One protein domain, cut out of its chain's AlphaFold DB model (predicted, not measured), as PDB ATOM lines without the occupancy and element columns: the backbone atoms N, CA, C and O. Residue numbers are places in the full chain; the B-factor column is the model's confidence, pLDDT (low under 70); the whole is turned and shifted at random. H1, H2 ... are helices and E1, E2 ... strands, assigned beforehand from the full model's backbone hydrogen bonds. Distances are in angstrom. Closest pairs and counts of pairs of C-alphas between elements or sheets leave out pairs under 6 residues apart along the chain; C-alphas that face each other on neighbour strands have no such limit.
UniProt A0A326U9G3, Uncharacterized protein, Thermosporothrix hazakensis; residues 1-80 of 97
ATOM      1  N   MET A   1      -9.440  62.238 -38.869       50.34
ATOM      2  CA  MET A   1      -8.673  61.793 -37.682       50.34
ATOM      3  C   MET A   1      -7.541  62.745 -37.285       50.34
ATOM      4  O   MET A   1      -7.225  62.785 -36.109       50.34
ATOM      5  N   LEU A   2      -7.007  63.579 -38.196       53.72
ATOM      6  CA  LEU A   2      -6.008  64.623 -37.886       53.72
ATOM      7  C   LEU A   2      -6.493  65.679 -36.854       53.72
ATOM      8  O   LEU A   2      -5.700  66.225 -36.104       53.72
ATOM      9  N   ASN A   3      -7.808  65.914 -36.769       63.16
ATOM     10  CA  ASN A   3      -8.388  67.062 -36.057       63.16
ATOM     11  C   ASN A   3      -8.419  66.951 -34.512       63.16
ATOM     12  O   ASN A   3      -8.523  67.964 -33.836       63.16
ATOM     13  N   LEU A   4      -8.355  65.742 -33.931       64.44
ATOM     14  CA  LEU A   4      -8.411  65.554 -32.466       64.44
ATOM     15  C   LEU A   4      -7.013  65.540 -31.829       64.44
ATOM     16  O   LEU A   4      -6.816  66.102 -30.757       64.44
ATOM     17  N   ALA A   5      -6.036  64.953 -32.529       59.91
ATOM     18  CA  ALA A   5      -4.631  65.001 -32.137       59.91
ATOM     19  C   ALA A   5      -4.102  66.439 -32.114       59.91
ATOM     20  O   ALA A   5      -3.433  66.819 -31.167       59.91
ATOM     21  N   GLU A   6      -4.442  67.243 -33.124       59.53
ATOM     22  CA  GLU A   6      -4.038  68.652 -33.199       59.53
ATOM     23  C   GLU A   6      -4.744  69.539 -32.155       59.53
ATOM     24  O   GLU A   6      -4.215  70.586 -31.789       59.53
ATOM     25  N   LEU A   7      -5.919  69.128 -31.656       60.28
ATOM     26  CA  LEU A   7      -6.650  69.852 -30.609       60.28
ATOM     27  C   LEU A   7      -6.074  69.593 -29.208       60.28
ATOM     28  O   LEU A   7      -6.132  70.469 -28.348       60.28
ATOM     29  N   LEU A   8      -5.551  68.388 -28.970       71.56
ATOM     30  CA  LEU A   8      -5.081  67.948 -27.652       71.56
ATOM     31  C   LEU A   8      -3.558  67.993 -27.509       71.56
ATOM     32  O   LEU A   8      -3.050  68.206 -26.408       71.56
ATOM     33  N   TRP A   9      -2.826  67.822 -28.609       81.06
ATOM     34  CA  TRP A   9      -1.371  67.867 -28.643       81.06
ATOM     35  C   TRP A   9      -0.892  69.012 -29.523       81.06
ATOM     36  O   TRP A   9      -1.396  69.241 -30.621       81.06
ATOM     37  N   GLY A  10       0.137  69.720 -29.050       81.25
ATOM     38  CA  GLY A  10       0.778  70.767 -29.839       81.25
ATOM     39  C   GLY A  10       1.339  70.195 -31.141       81.25
ATOM     40  O   GLY A  10       2.028  69.172 -31.114       81.25
ATOM     41  N   ARG A  11       1.046  70.869 -32.256       87.75
ATOM     42  CA  ARG A  11       1.530  70.537 -33.599       87.75
ATOM     43  C   ARG A  11       2.792  71.335 -33.916       87.75
ATOM     44  O   ARG A  11       2.779  72.561 -33.856       87.75
ATOM     45  N   PHE A  12       3.851  70.643 -34.316       90.31
ATOM     46  CA  PHE A  12       5.141  71.242 -34.648       90.31
ATOM     47  C   PHE A  12       5.648  70.705 -35.986       90.31
ATOM     48  O   PHE A  12       5.500  69.520 -36.288       90.31
ATOM     49  N   ASN A  13       6.252  71.570 -36.797       89.44
ATOM     50  CA  ASN A  13       6.848  71.166 -38.069       89.44
ATOM     51  C   ASN A  13       8.298  70.709 -37.866       89.44
ATOM     52  O   ASN A  13       8.956  71.125 -36.906       89.44
ATOM     53  N   SER A  14       8.811  69.898 -38.792       88.12
ATOM     54  CA  SER A  14      10.242  69.603 -38.917       88.12
ATOM     55  C   SER A  14      11.093  70.873 -38.823       88.12
ATOM     56  O   SER A  14      10.695  71.945 -39.273       88.12
ATOM     57  N   GLY A  15      12.257  70.775 -38.181       87.38
ATOM     58  CA  GLY A  15      13.189  71.892 -38.001       87.38
ATOM     59  C   GLY A  15      12.779  72.922 -36.942       87.38
ATOM     60  O   GLY A  15      13.613  73.735 -36.543       87.38
ATOM     61  N   THR A  16      11.543  72.873 -36.432       88.81
ATOM     62  CA  THR A  16      11.090  73.779 -35.366       88.81
ATOM     63  C   THR A  16      11.823  73.459 -34.068       88.81
ATOM     64  O   THR A  16      11.854  72.301 -33.648       88.81
ATOM     65  N   SER A  17      12.387  74.481 -33.418       93.81
ATOM     66  CA  SER A  17      12.951  74.346 -32.073       93.81
ATOM     67  C   SER A  17      11.829  74.213 -31.051       93.81
ATOM     68  O   SER A  17      10.906  75.031 -31.009       93.81
ATOM     69  N   VAL A  18      11.896  73.162 -30.243       93.62
ATOM     70  CA  VAL A  18      10.872  72.822 -29.256       93.62
ATOM     71  C   VAL A  18      11.506  72.523 -27.900       93.62
ATOM     72  O   VAL A  18      12.709  72.307 -27.779       93.62
ATOM     73  N   GLN A  19      10.680  72.533 -26.858       94.69
ATOM     74  CA  GLN A  19      11.102  72.212 -25.493       94.69
ATOM     75  C   GLN A  19      11.335  70.699 -25.312       94.69
ATOM     76  O   GLN A  19      10.827  69.909 -26.112       94.69
ATOM     77  N   PRO A  20      12.027  70.268 -24.243       95.56
ATOM     78  CA  PRO A  20      12.172  68.851 -23.922       95.56
ATOM     79  C   PRO A  20      10.828  68.112 -23.866       95.56
ATOM     80  O   PRO A  20       9.813  68.655 -23.411       95.56
ATOM     81  N   GLY A  21      10.804  66.869 -24.330       94.81
ATOM     82  CA  GLY A  21       9.620  66.016 -24.280       94.81
ATOM     83  C   GLY A  21       9.647  64.877 -25.288       94.81
ATOM     84  O   GLY A  21      10.607  64.712 -26.043       94.81
ATOM     85  N   THR A  22       8.558  64.111 -25.308       95.25
ATOM     86  CA  THR A  22       8.343  63.038 -26.280       95.25
ATOM     87  C   THR A  22       7.427  63.521 -27.398       95.25
ATOM     88  O   THR A  22       6.288  63.942 -27.161       95.25
ATOM     89  N   TYR A  23       7.929  63.432 -28.624       94.75
ATOM     90  CA  TYR A  23       7.247  63.847 -29.840       94.75
ATOM     91  C   TYR A  23       6.995  62.641 -30.735       94.75
ATOM     92  O   TYR A  23       7.846  61.766 -30.849       94.75
ATOM     93  N   LEU A  24       5.835  62.609 -31.384       93.56
ATOM     94  CA  LEU A  24       5.389  61.510 -32.235       93.56
ATOM     95  C   LEU A  24       4.899  62.049 -33.577       93.56
ATOM     96  O   LEU A  24       4.100  62.989 -33.628       93.56
ATOM     97  N   THR A  25       5.313  61.416 -34.669       91.38
ATOM     98  CA  THR A  25       4.651  61.593 -35.964       91.38
ATOM     99  C   THR A  25       3.559  60.543 -36.124       91.38
ATOM    100  O   THR A  25       3.811  59.343 -36.114       91.38
ATOM    101  N   LEU A  26       2.312  60.983 -36.296       87.12
ATOM    102  CA  LEU A  26       1.175  60.077 -36.502       87.12
ATOM    103  C   LEU A  26       1.157  59.456 -37.907       87.12
ATOM    104  O   LEU A  26       0.366  58.555 -38.167       87.12
ATOM    105  N   ARG A  27       2.010  59.943 -38.819       85.12
ATOM    106  CA  ARG A  27       2.136  59.402 -40.177       85.12
ATOM    107  C   ARG A  27       2.969  58.124 -40.193       85.12
ATOM    108  O   ARG A  27       2.553  57.162 -40.825       85.12
ATOM    109  N   THR A  28       4.142  58.140 -39.559       87.88
ATOM    110  CA  THR A  28       5.056  56.982 -39.554       87.88
ATOM    111  C   THR A  28       5.067  56.238 -38.225       87.88
ATOM    112  O   THR A  28       5.647  55.167 -38.155       87.88
ATOM    113  N   LEU A  29       4.417  56.776 -37.185       91.31
ATOM    114  CA  LEU A  29       4.455  56.272 -35.806       91.31
ATOM    115  C   LEU A  29       5.866  56.277 -35.186       91.31
ATOM    116  O   LEU A  29       6.095  55.669 -34.139       91.31
ATOM    117  N   ALA A  30       6.789  57.031 -35.788       93.69
ATOM    118  CA  ALA A  30       8.104  57.281 -35.229       93.69
ATOM    119  C   ALA A  30       8.030  58.294 -34.081       93.69
ATOM    120  O   ALA A  30       7.355  59.325 -34.191       93.69
ATOM    121  N   TYR A  31       8.762  58.040 -32.999       94.81
ATOM    122  CA  TYR A  31       8.885  58.967 -31.878       94.81
ATOM    123  C   TYR A  31      10.323  59.440 -31.672       94.81
ATOM    124  O   TYR A  31      11.288  58.737 -31.967       94.81
ATOM    125  N   VAL A  32      10.463  60.647 -31.134       95.31
ATOM    126  CA  VAL A  32      11.737  61.212 -30.690       95.31
ATOM    127  C   VAL A  32      11.583  61.758 -29.278       95.31
ATOM    128  O   VAL A  32      10.551  62.331 -28.924       95.31
ATOM    129  N   GLN A  33      12.616  61.563 -28.468       95.69
ATOM    130  CA  GLN A  33      12.680  62.041 -27.095       95.69
ATOM    131  C   GLN A  33      13.792  63.067 -26.997       95.69
ATOM    132  O   GLN A  33      14.955  62.763 -27.248       95.69
ATOM    133  N   LEU A  34      13.415  64.298 -26.674       94.38
ATOM    134  CA  LEU A  34      14.344  65.409 -26.542       94.38
ATOM    135  C   LEU A  34      14.547  65.684 -25.057       94.38
ATOM    136  O   LEU A  34      13.598  66.060 -24.372       94.38
ATOM    137  N   THR A  35      15.764  65.482 -24.556       95.06
ATOM    138  CA  THR A  35      16.145  65.762 -23.159       95.06
ATOM    139  C   THR A  35      16.469  67.236 -22.917       95.06
ATOM    140  O   THR A  35      16.432  67.701 -21.782       95.06
ATOM    141  N   GLU A  36      16.738  67.981 -23.985       94.75
ATOM    142  CA  GLU A  36      17.011  69.415 -23.992       94.75
ATOM    143  C   GLU A  36      16.241  70.107 -25.126       94.75
ATOM    144  O   GLU A  36      15.666  69.450 -25.998       94.75
ATOM    145  N   ALA A  37      16.186  71.441 -25.098       94.25
ATOM    146  CA  ALA A  37      15.548  72.195 -26.167       94.25
ATOM    147  C   ALA A  37      16.340  72.019 -27.471       94.25
ATOM    148  O   ALA A  37      17.519  72.358 -27.539       94.25
ATOM    149  N   SER A  38      15.691  71.481 -28.501       93.94
ATOM    150  CA  SER A  38      16.341  71.134 -29.766       93.94
ATOM    151  C   SER A  38      15.352  71.200 -30.927       93.94
ATOM    152  O   SER A  38      14.139  71.315 -30.730       93.94
ATOM    153  N   SER A  39      15.874  71.179 -32.149       93.50
ATOM    154  CA  SER A  39      15.058  71.162 -33.361       93.50
ATOM    155  C   SER A  39      14.503  69.770 -33.629       93.50
ATOM    156  O   SER A  39      15.214  68.769 -33.539       93.50
ATOM    157  N   LEU A  40      13.228  69.709 -34.011       92.62
ATOM    158  CA  LEU A  40      12.600  68.459 -34.423       92.62
ATOM    159  C   LEU A  40      13.217  67.926 -35.719       92.62
ATOM    160  O   LEU A  40      13.474  68.708 -36.641       92.62
ATOM    161  N   PRO A  41      13.412  66.604 -35.829       90.94
ATOM    162  CA  PRO A  41      14.016  66.025 -37.014       90.94
ATOM    163  C   PRO A  41      13.072  66.085 -38.226       90.94
ATOM    164  O   PRO A  41      11.865  66.334 -38.109       90.94
ATOM    165  N   ALA A  42      13.633  65.863 -39.416       86.12
ATOM    166  CA  ALA A  42      12.864  65.805 -40.655       86.12
ATOM    167  C   ALA A  42      11.831  64.670 -40.581       86.12
ATOM    168  O   ALA A  42      12.176  63.535 -40.280       86.12
ATOM    169  N   GLY A  43      10.562  64.962 -40.839       75.44
ATOM    170  CA  GLY A  43       9.486  63.973 -40.664       75.44
ATOM    171  C   GLY A  43       8.083  64.535 -40.878       75.44
ATOM    172  O   GLY A  43       7.089  63.885 -40.547       75.44
ATOM    173  N   GLY A  44       7.991  65.757 -41.413       82.69
ATOM    174  CA  GLY A  44       6.746  66.483 -41.592       82.69
ATOM    175  C   GLY A  44       6.233  67.068 -40.281       82.69
ATOM    176  O   GLY A  44       6.727  68.086 -39.804       82.69
ATOM    177  N   THR A  45       5.197  66.451 -39.713       89.44
ATOM    178  CA  THR A  45       4.474  66.995 -38.558       89.44
ATOM    179  C   THR A  45       4.636  66.113 -37.327       89.44
ATOM    180  O   THR A  45       4.287  64.931 -37.329       89.44
ATOM    181  N   TRP A  46       5.097  66.739 -36.252       91.88
ATOM    182  CA  TRP A  46       5.304  66.151 -34.939       91.88
ATOM    183  C   TRP A  46       4.247  66.645 -33.956       91.88
ATOM    184  O   TRP A  46       3.871  67.817 -33.965       91.88
ATOM    185  N   HIS A  47       3.804  65.753 -33.077       93.00
ATOM    186  CA  HIS A  47       2.882  66.059 -31.989       93.00
ATOM    187  C   HIS A  47       3.578  65.805 -30.662       93.00
ATOM    188  O   HIS A  47       4.151  64.732 -30.467       93.00
ATOM    189  N   ARG A  48       3.536  66.771 -29.743       92.94
ATOM    190  CA  ARG A  48       4.074  66.561 -28.392       92.94
ATOM    191  C   ARG A  48       3.080  65.751 -27.568       92.94
ATOM    192  O   ARG A  48       2.044  66.279 -27.177       92.94
ATOM    193  N   ILE A  49       3.418  64.496 -27.288       91.88
ATOM    194  CA  ILE A  49       2.559  63.576 -26.531       91.88
ATOM    195  C   ILE A  49       2.721  63.788 -25.024       91.88
ATOM    196  O   ILE A  49       1.758  63.668 -24.274       91.88
ATOM    197  N   SER A  50       3.932  64.132 -24.575       91.50
ATOM    198  CA  SER A  50       4.229  64.389 -23.163       91.50
ATOM    199  C   SER A  50       5.447  65.299 -22.986       91.50
ATOM    200  O   SER A  50       6.286  65.438 -23.883       91.50
ATOM    201  N   SER A  51       5.552  65.920 -21.811       91.12
ATOM    202  CA  SER A  51       6.776  66.574 -21.337       91.12
ATOM    203  C   SER A  51       7.812  65.595 -20.790       91.12
ATOM    204  O   SER A  51       8.968  65.975 -20.646       91.12
ATOM    205  N   ASP A  52       7.415  64.358 -20.492       92.25
ATOM    206  CA  ASP A  52       8.337  63.288 -20.115       92.25
ATOM    207  C   ASP A  52       9.193  62.887 -21.327       92.25
ATOM    208  O   ASP A  52       8.692  62.750 -22.448       92.25
ATOM    209  N   THR A  53      10.493  62.725 -21.102       92.69
ATOM    210  CA  THR A  53      11.513  62.398 -22.105       92.69
ATOM    211  C   THR A  53      11.896  60.917 -22.077       92.69
ATOM    212  O   THR A  53      12.848  60.528 -22.742       92.69
ATOM    213  N   THR A  54      11.202  60.108 -21.275       94.25
ATOM    214  CA  THR A  54      11.512  58.691 -21.026       94.25
ATOM    215  C   THR A  54      10.330  57.750 -21.261       94.25
ATOM    216  O   THR A  54      10.411  56.568 -20.933       94.25
ATOM    217  N   LEU A  55       9.248  58.241 -21.883       94.00
ATOM    218  CA  LEU A  55       8.101  57.416 -22.270       94.00
ATOM    219  C   LEU A  55       8.506  56.191 -23.094       94.00
ATOM    220  O   LEU A  55       9.263  56.282 -24.061       94.00
ATOM    221  N   THR A  56       7.932  55.045 -22.757       95.31
ATOM    222  CA  THR A  56       8.123  53.825 -23.535       95.31
ATOM    223  C   THR A  56       7.149  53.762 -24.714       95.31
ATOM    224  O   THR A  56       6.112  54.430 -24.743       95.31
ATOM    225  N   ALA A  57       7.424  52.888 -25.684       93.94
ATOM    226  CA  ALA A  57       6.489  52.607 -26.776       93.94
ATOM    227  C   ALA A  57       5.127  52.066 -26.284       93.94
ATOM    228  O   ALA A  57       4.103  52.280 -26.931       93.94
ATOM    229  N   ALA A  58       5.092  51.392 -25.127       95.50
ATOM    230  CA  ALA A  58       3.848  50.936 -24.507       95.50
ATOM    231  C   ALA A  58       3.027  52.104 -23.928       95.50
ATOM    232  O   ALA A  58       1.799  52.127 -24.068       95.50
ATOM    233  N   ASP A  59       3.695  53.104 -23.347       95.12
ATOM    234  CA  ASP A  59       3.043  54.321 -22.846       95.12
ATOM    235  C   ASP A  59       2.488  55.163 -23.997       95.12
ATOM    236  O   ASP A  59       1.367  55.675 -23.921       95.12
ATOM    237  N   LEU A  60       3.239  55.250 -25.100       94.00
ATOM    238  CA  LEU A  60       2.783  55.884 -26.336       94.00
ATOM    239  C   LEU A  60       1.539  55.189 -26.888       94.00
ATOM    240  O   LEU A  60       0.548  55.862 -27.159       94.00
ATOM    241  N   ALA A  61       1.545  53.857 -26.985       93.88
ATOM    242  CA  ALA A  61       0.382  53.093 -27.429       93.88
ATOM    243  C   ALA A  61      -0.846  53.362 -26.552       93.88
ATOM    244  O   ALA A  61      -1.923  53.654 -27.070       93.88
ATOM    245  N   THR A  62      -0.673  53.332 -25.229       94.12
ATOM    246  CA  THR A  62      -1.742  53.626 -24.263       94.12
ATOM    247  C   THR A  62      -2.304  55.031 -24.467       94.12
ATOM    248  O   THR A  62      -3.515  55.208 -24.610       94.12
ATOM    249  N   THR A  63      -1.423  56.029 -24.554       91.31
ATOM    250  CA  THR A  63      -1.803  57.437 -24.711       91.31
ATOM    251  C   THR A  63      -2.518  57.670 -26.039       91.31
ATOM    252  O   THR A  63      -3.615  58.228 -26.066       91.31
ATOM    253  N   VAL A  64      -1.955  57.177 -27.144       90.62
ATOM    254  CA  VAL A  64      -2.520  57.352 -28.486       90.62
ATOM    255  C   VAL A  64      -3.864  56.647 -28.621       90.62
ATOM    256  O   VAL A  64      -4.816  57.257 -29.103       90.62
ATOM    257  N   ASN A  65      -3.986  55.411 -28.137       92.00
ATOM    258  CA  ASN A  65      -5.248  54.676 -28.187       92.00
ATOM    259  C   ASN A  65      -6.338  55.334 -27.341       92.00
ATOM    260  O   ASN A  65      -7.494  55.353 -27.762       92.00
ATOM    261  N   SER A  66      -5.983  55.907 -26.185       89.31
ATOM    262  CA  SER A  66      -6.948  56.601 -25.324       89.31
ATOM    263  C   SER A  66      -7.534  57.857 -25.977       89.31
ATOM    264  O   SER A  66      -8.705  58.162 -25.767       89.31
ATOM    265  N   VAL A  67      -6.740  58.553 -26.799       87.00
ATOM    266  CA  VAL A  67      -7.128  59.821 -27.430       87.00
ATOM    267  C   VAL A  67      -7.751  59.611 -28.806       87.00
ATOM    268  O   VAL A  67      -8.756  60.231 -29.135       87.00
ATOM    269  N   LEU A  68      -7.158  58.751 -29.633       86.38
ATOM    270  CA  LEU A  68      -7.566  58.561 -31.028       86.38
ATOM    271  C   LEU A  68      -8.489  57.359 -31.236       86.38
ATOM    272  O   LEU A  68      -8.901  57.111 -32.368       86.38
ATOM    273  N   HIS A  69      -8.825  56.632 -30.166       87.50
ATOM    274  CA  HIS A  69      -9.640  55.415 -30.212       87.50
ATOM    275  C   HIS A  69      -9.090  54.369 -31.198       87.50
ATOM    276  O   HIS A  69      -9.831  53.722 -31.937       87.50
ATOM    277  N   THR A  70      -7.764  54.226 -31.220       89.19
ATOM    278  CA  THR A  70      -7.028  53.256 -32.042       89.19
ATOM    279  C   THR A  70      -6.698  51.979 -31.262       89.19
ATOM    280  O   THR A  70      -6.965  51.878 -30.066       89.19
ATOM    281  N   ALA A  71      -6.102  50.995 -31.943       92.94
ATOM    282  CA  ALA A  71      -5.669  49.720 -31.363       92.94
ATOM    283  C   ALA A  71      -4.164  49.463 -31.577       92.94
ATOM    284  O   ALA A  71      -3.742  48.333 -31.819       92.94
ATOM    285  N   TYR A  72      -3.344  50.517 -31.539       93.88
ATOM    286  CA  TYR A  72      -1.897  50.385 -31.676       93.88
ATOM    287  C   TYR A  72      -1.298  49.613 -30.504       93.88
ATOM    288  O   TYR A  72      -1.791  49.661 -29.379       93.88
ATOM    289  N   THR A  73      -0.200  48.917 -30.763       95.75
ATOM    290  CA  THR A  73       0.579  48.234 -29.724       95.75
ATOM    291  C   THR A  73       1.956  48.871 -29.631       95.75
ATOM    292  O   THR A  73       2.322  49.673 -30.487       95.75
ATOM    293  N   ALA A  74       2.757  48.502 -28.630       93.50
ATOM    294  CA  ALA A  74       4.137  48.980 -28.534       93.50
ATOM    295  C   ALA A  74       4.945  48.703 -29.819       93.50
ATOM    296  O   ALA A  74       5.762  49.524 -30.216       93.50
ATOM    297  N   ALA A  75       4.665  47.592 -30.510       94.00
ATOM    298  CA  ALA A  75       5.315  47.232 -31.770       94.00
ATOM    299  C   ALA A  75       4.909  48.120 -32.961       94.00
ATOM    300  O   ALA A  75       5.532  48.051 -34.014       94.00
ATOM    301  N   SER A  76       3.858  48.931 -32.819       94.50
ATOM    302  CA  SER A  76       3.447  49.900 -33.837       94.50
ATOM    303  C   SER A  76       4.317  51.157 -33.842       94.50
ATOM    304  O   SER A  76       4.223  51.926 -34.791       94.50
ATOM    305  N   PHE A  77       5.124  51.374 -32.800       94.81
ATOM    306  CA  PHE A  77       5.957  52.561 -32.638       94.81
ATOM    307  C   PHE A  77       7.435  52.195 -32.693       94.81
ATOM    308  O   PHE A  77       7.859  51.152 -32.192       94.81
ATOM    309  N   HIS A  78       8.241  53.105 -33.223       94.75
ATOM    310  CA  HIS A  78       9.692  52.957 -33.274       94.75
ATOM    311  C   HIS A  78      10.388  54.290 -33.029       94.75
ATOM    312  O   HIS A  78       9.819  55.360 -33.236       94.75
ATOM    313  N   ALA A  79      11.629  54.227 -32.554       94.69
ATOM    314  CA  ALA A  79      12.447  55.422 -32.423       94.69
ATOM    315  C   ALA A  79      12.766  55.979 -33.816       94.69
ATOM    316  O   ALA A  79      13.070  55.214 -34.733       94.69
ATOM    317  N   TYR A  80      12.707  57.300 -33.956       93.44
ATOM    318  CA  TYR A  80      12.980  57.982 -35.212       93.44
ATOM    319  C   TYR A  80      14.341  57.593 -35.793       93.44
ATOM    320  O   TYR A  80      15.374  57.712 -35.131       93.44
TER     321      TYR A  80
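This is residues 1 to 80 of the 97 residues of an uncharacterized protein of Thermosporothrix hazakensis (UniProt A0A326U9G3). What does the model look like? A small, strongly twisted and curled sheet of four strands has the helix H2 packed across it, over E2, while the short helix H1 only grazes the sheet and meets the last residues of H2. After H2, residues 69 to 80 fold back to the sheet's edge at E3, where residues 78 to 79 pair with residues 30 to 31. What is it made of? The printed part has 80 residues, with H1, E1, E2, E3, E4 and H2 in that order; the sheet runs E1, E4, E2, E3, antiparallel throughout, and the class is mixed, helices and strands, with 37 residues, under half, in named elements. How large is it? It is compact and rounded, with a radius of gyration of the C-alphas of 11.4 A and spans of 31 by 25 by 19 A.

Where does the first helix lie? H1 is residues 2 to 8, 10.8 A long, and its C-alpha 2 is at (-6.008, 64.623, -37.886). Where are the strands? E1 is residues 11 to 13, 7.0 A long, and E2 is residues 21 to 24, 10.1 A. E3 is residues 30 to 34, 13.4 A, and E4 is residues 45 to 50, 15.6 A, beginning at C-alpha 45 at (4.474, 66.995, -38.558). Where does the last element end? H2, residues 57 to 68, is 15.8 A long and ends at C-alpha 68 at (-7.566, 58.561, -31.028).

How do the strands pair? Edge strand E1 is antiparallel to E4, with N 12 and O 46 at 2.8 A, and E4 is antiparallel to E2, with N 47 and O 24 at 2.8 A. The pairing is staggered: E4 pairs with E1 over residues 45 to 47 and with E2 over residues 47 to 50. E2 and E3 form a hairpin, with N 23 and O 32 at 2.9 A, and E1 and E3 are apart. How do the helices stand? H1 only grazes the sheet, with residues 5 to 8; the closest C-alphas of H1 and E4 are those of Glu 6 and His 47, 7.5 A apart. H2 is on the sheet at a height over the sheet of 8.4 A, over E2 and across the strands, at 64 degrees to E2 on the local plane; it is only just not over E4, on which 2 of its C-alphas fall. H2 touches H1 with residues 67 to 68 alone, about perpendicular at 77 degrees, and their closest C-alphas are those of Ala 5 and Leu 68, 7.2 A apart. Are the helix backbones in range? In H2 every O i to N i+4 pair is within hydrogen-bond range, and in H1 2 of 3 are.

How far does it reach? The two C-alphas farthest apart are those of Ala 37 and Ala 71, at 31.3 A. Is it continuous? The printed part has no cut, and no link between named elements is long; residues 69 to 80 hold no named element. Where is confidence low? Residues 1 to 7 are under 70, while the mean pLDDT of the printed part is 88.5.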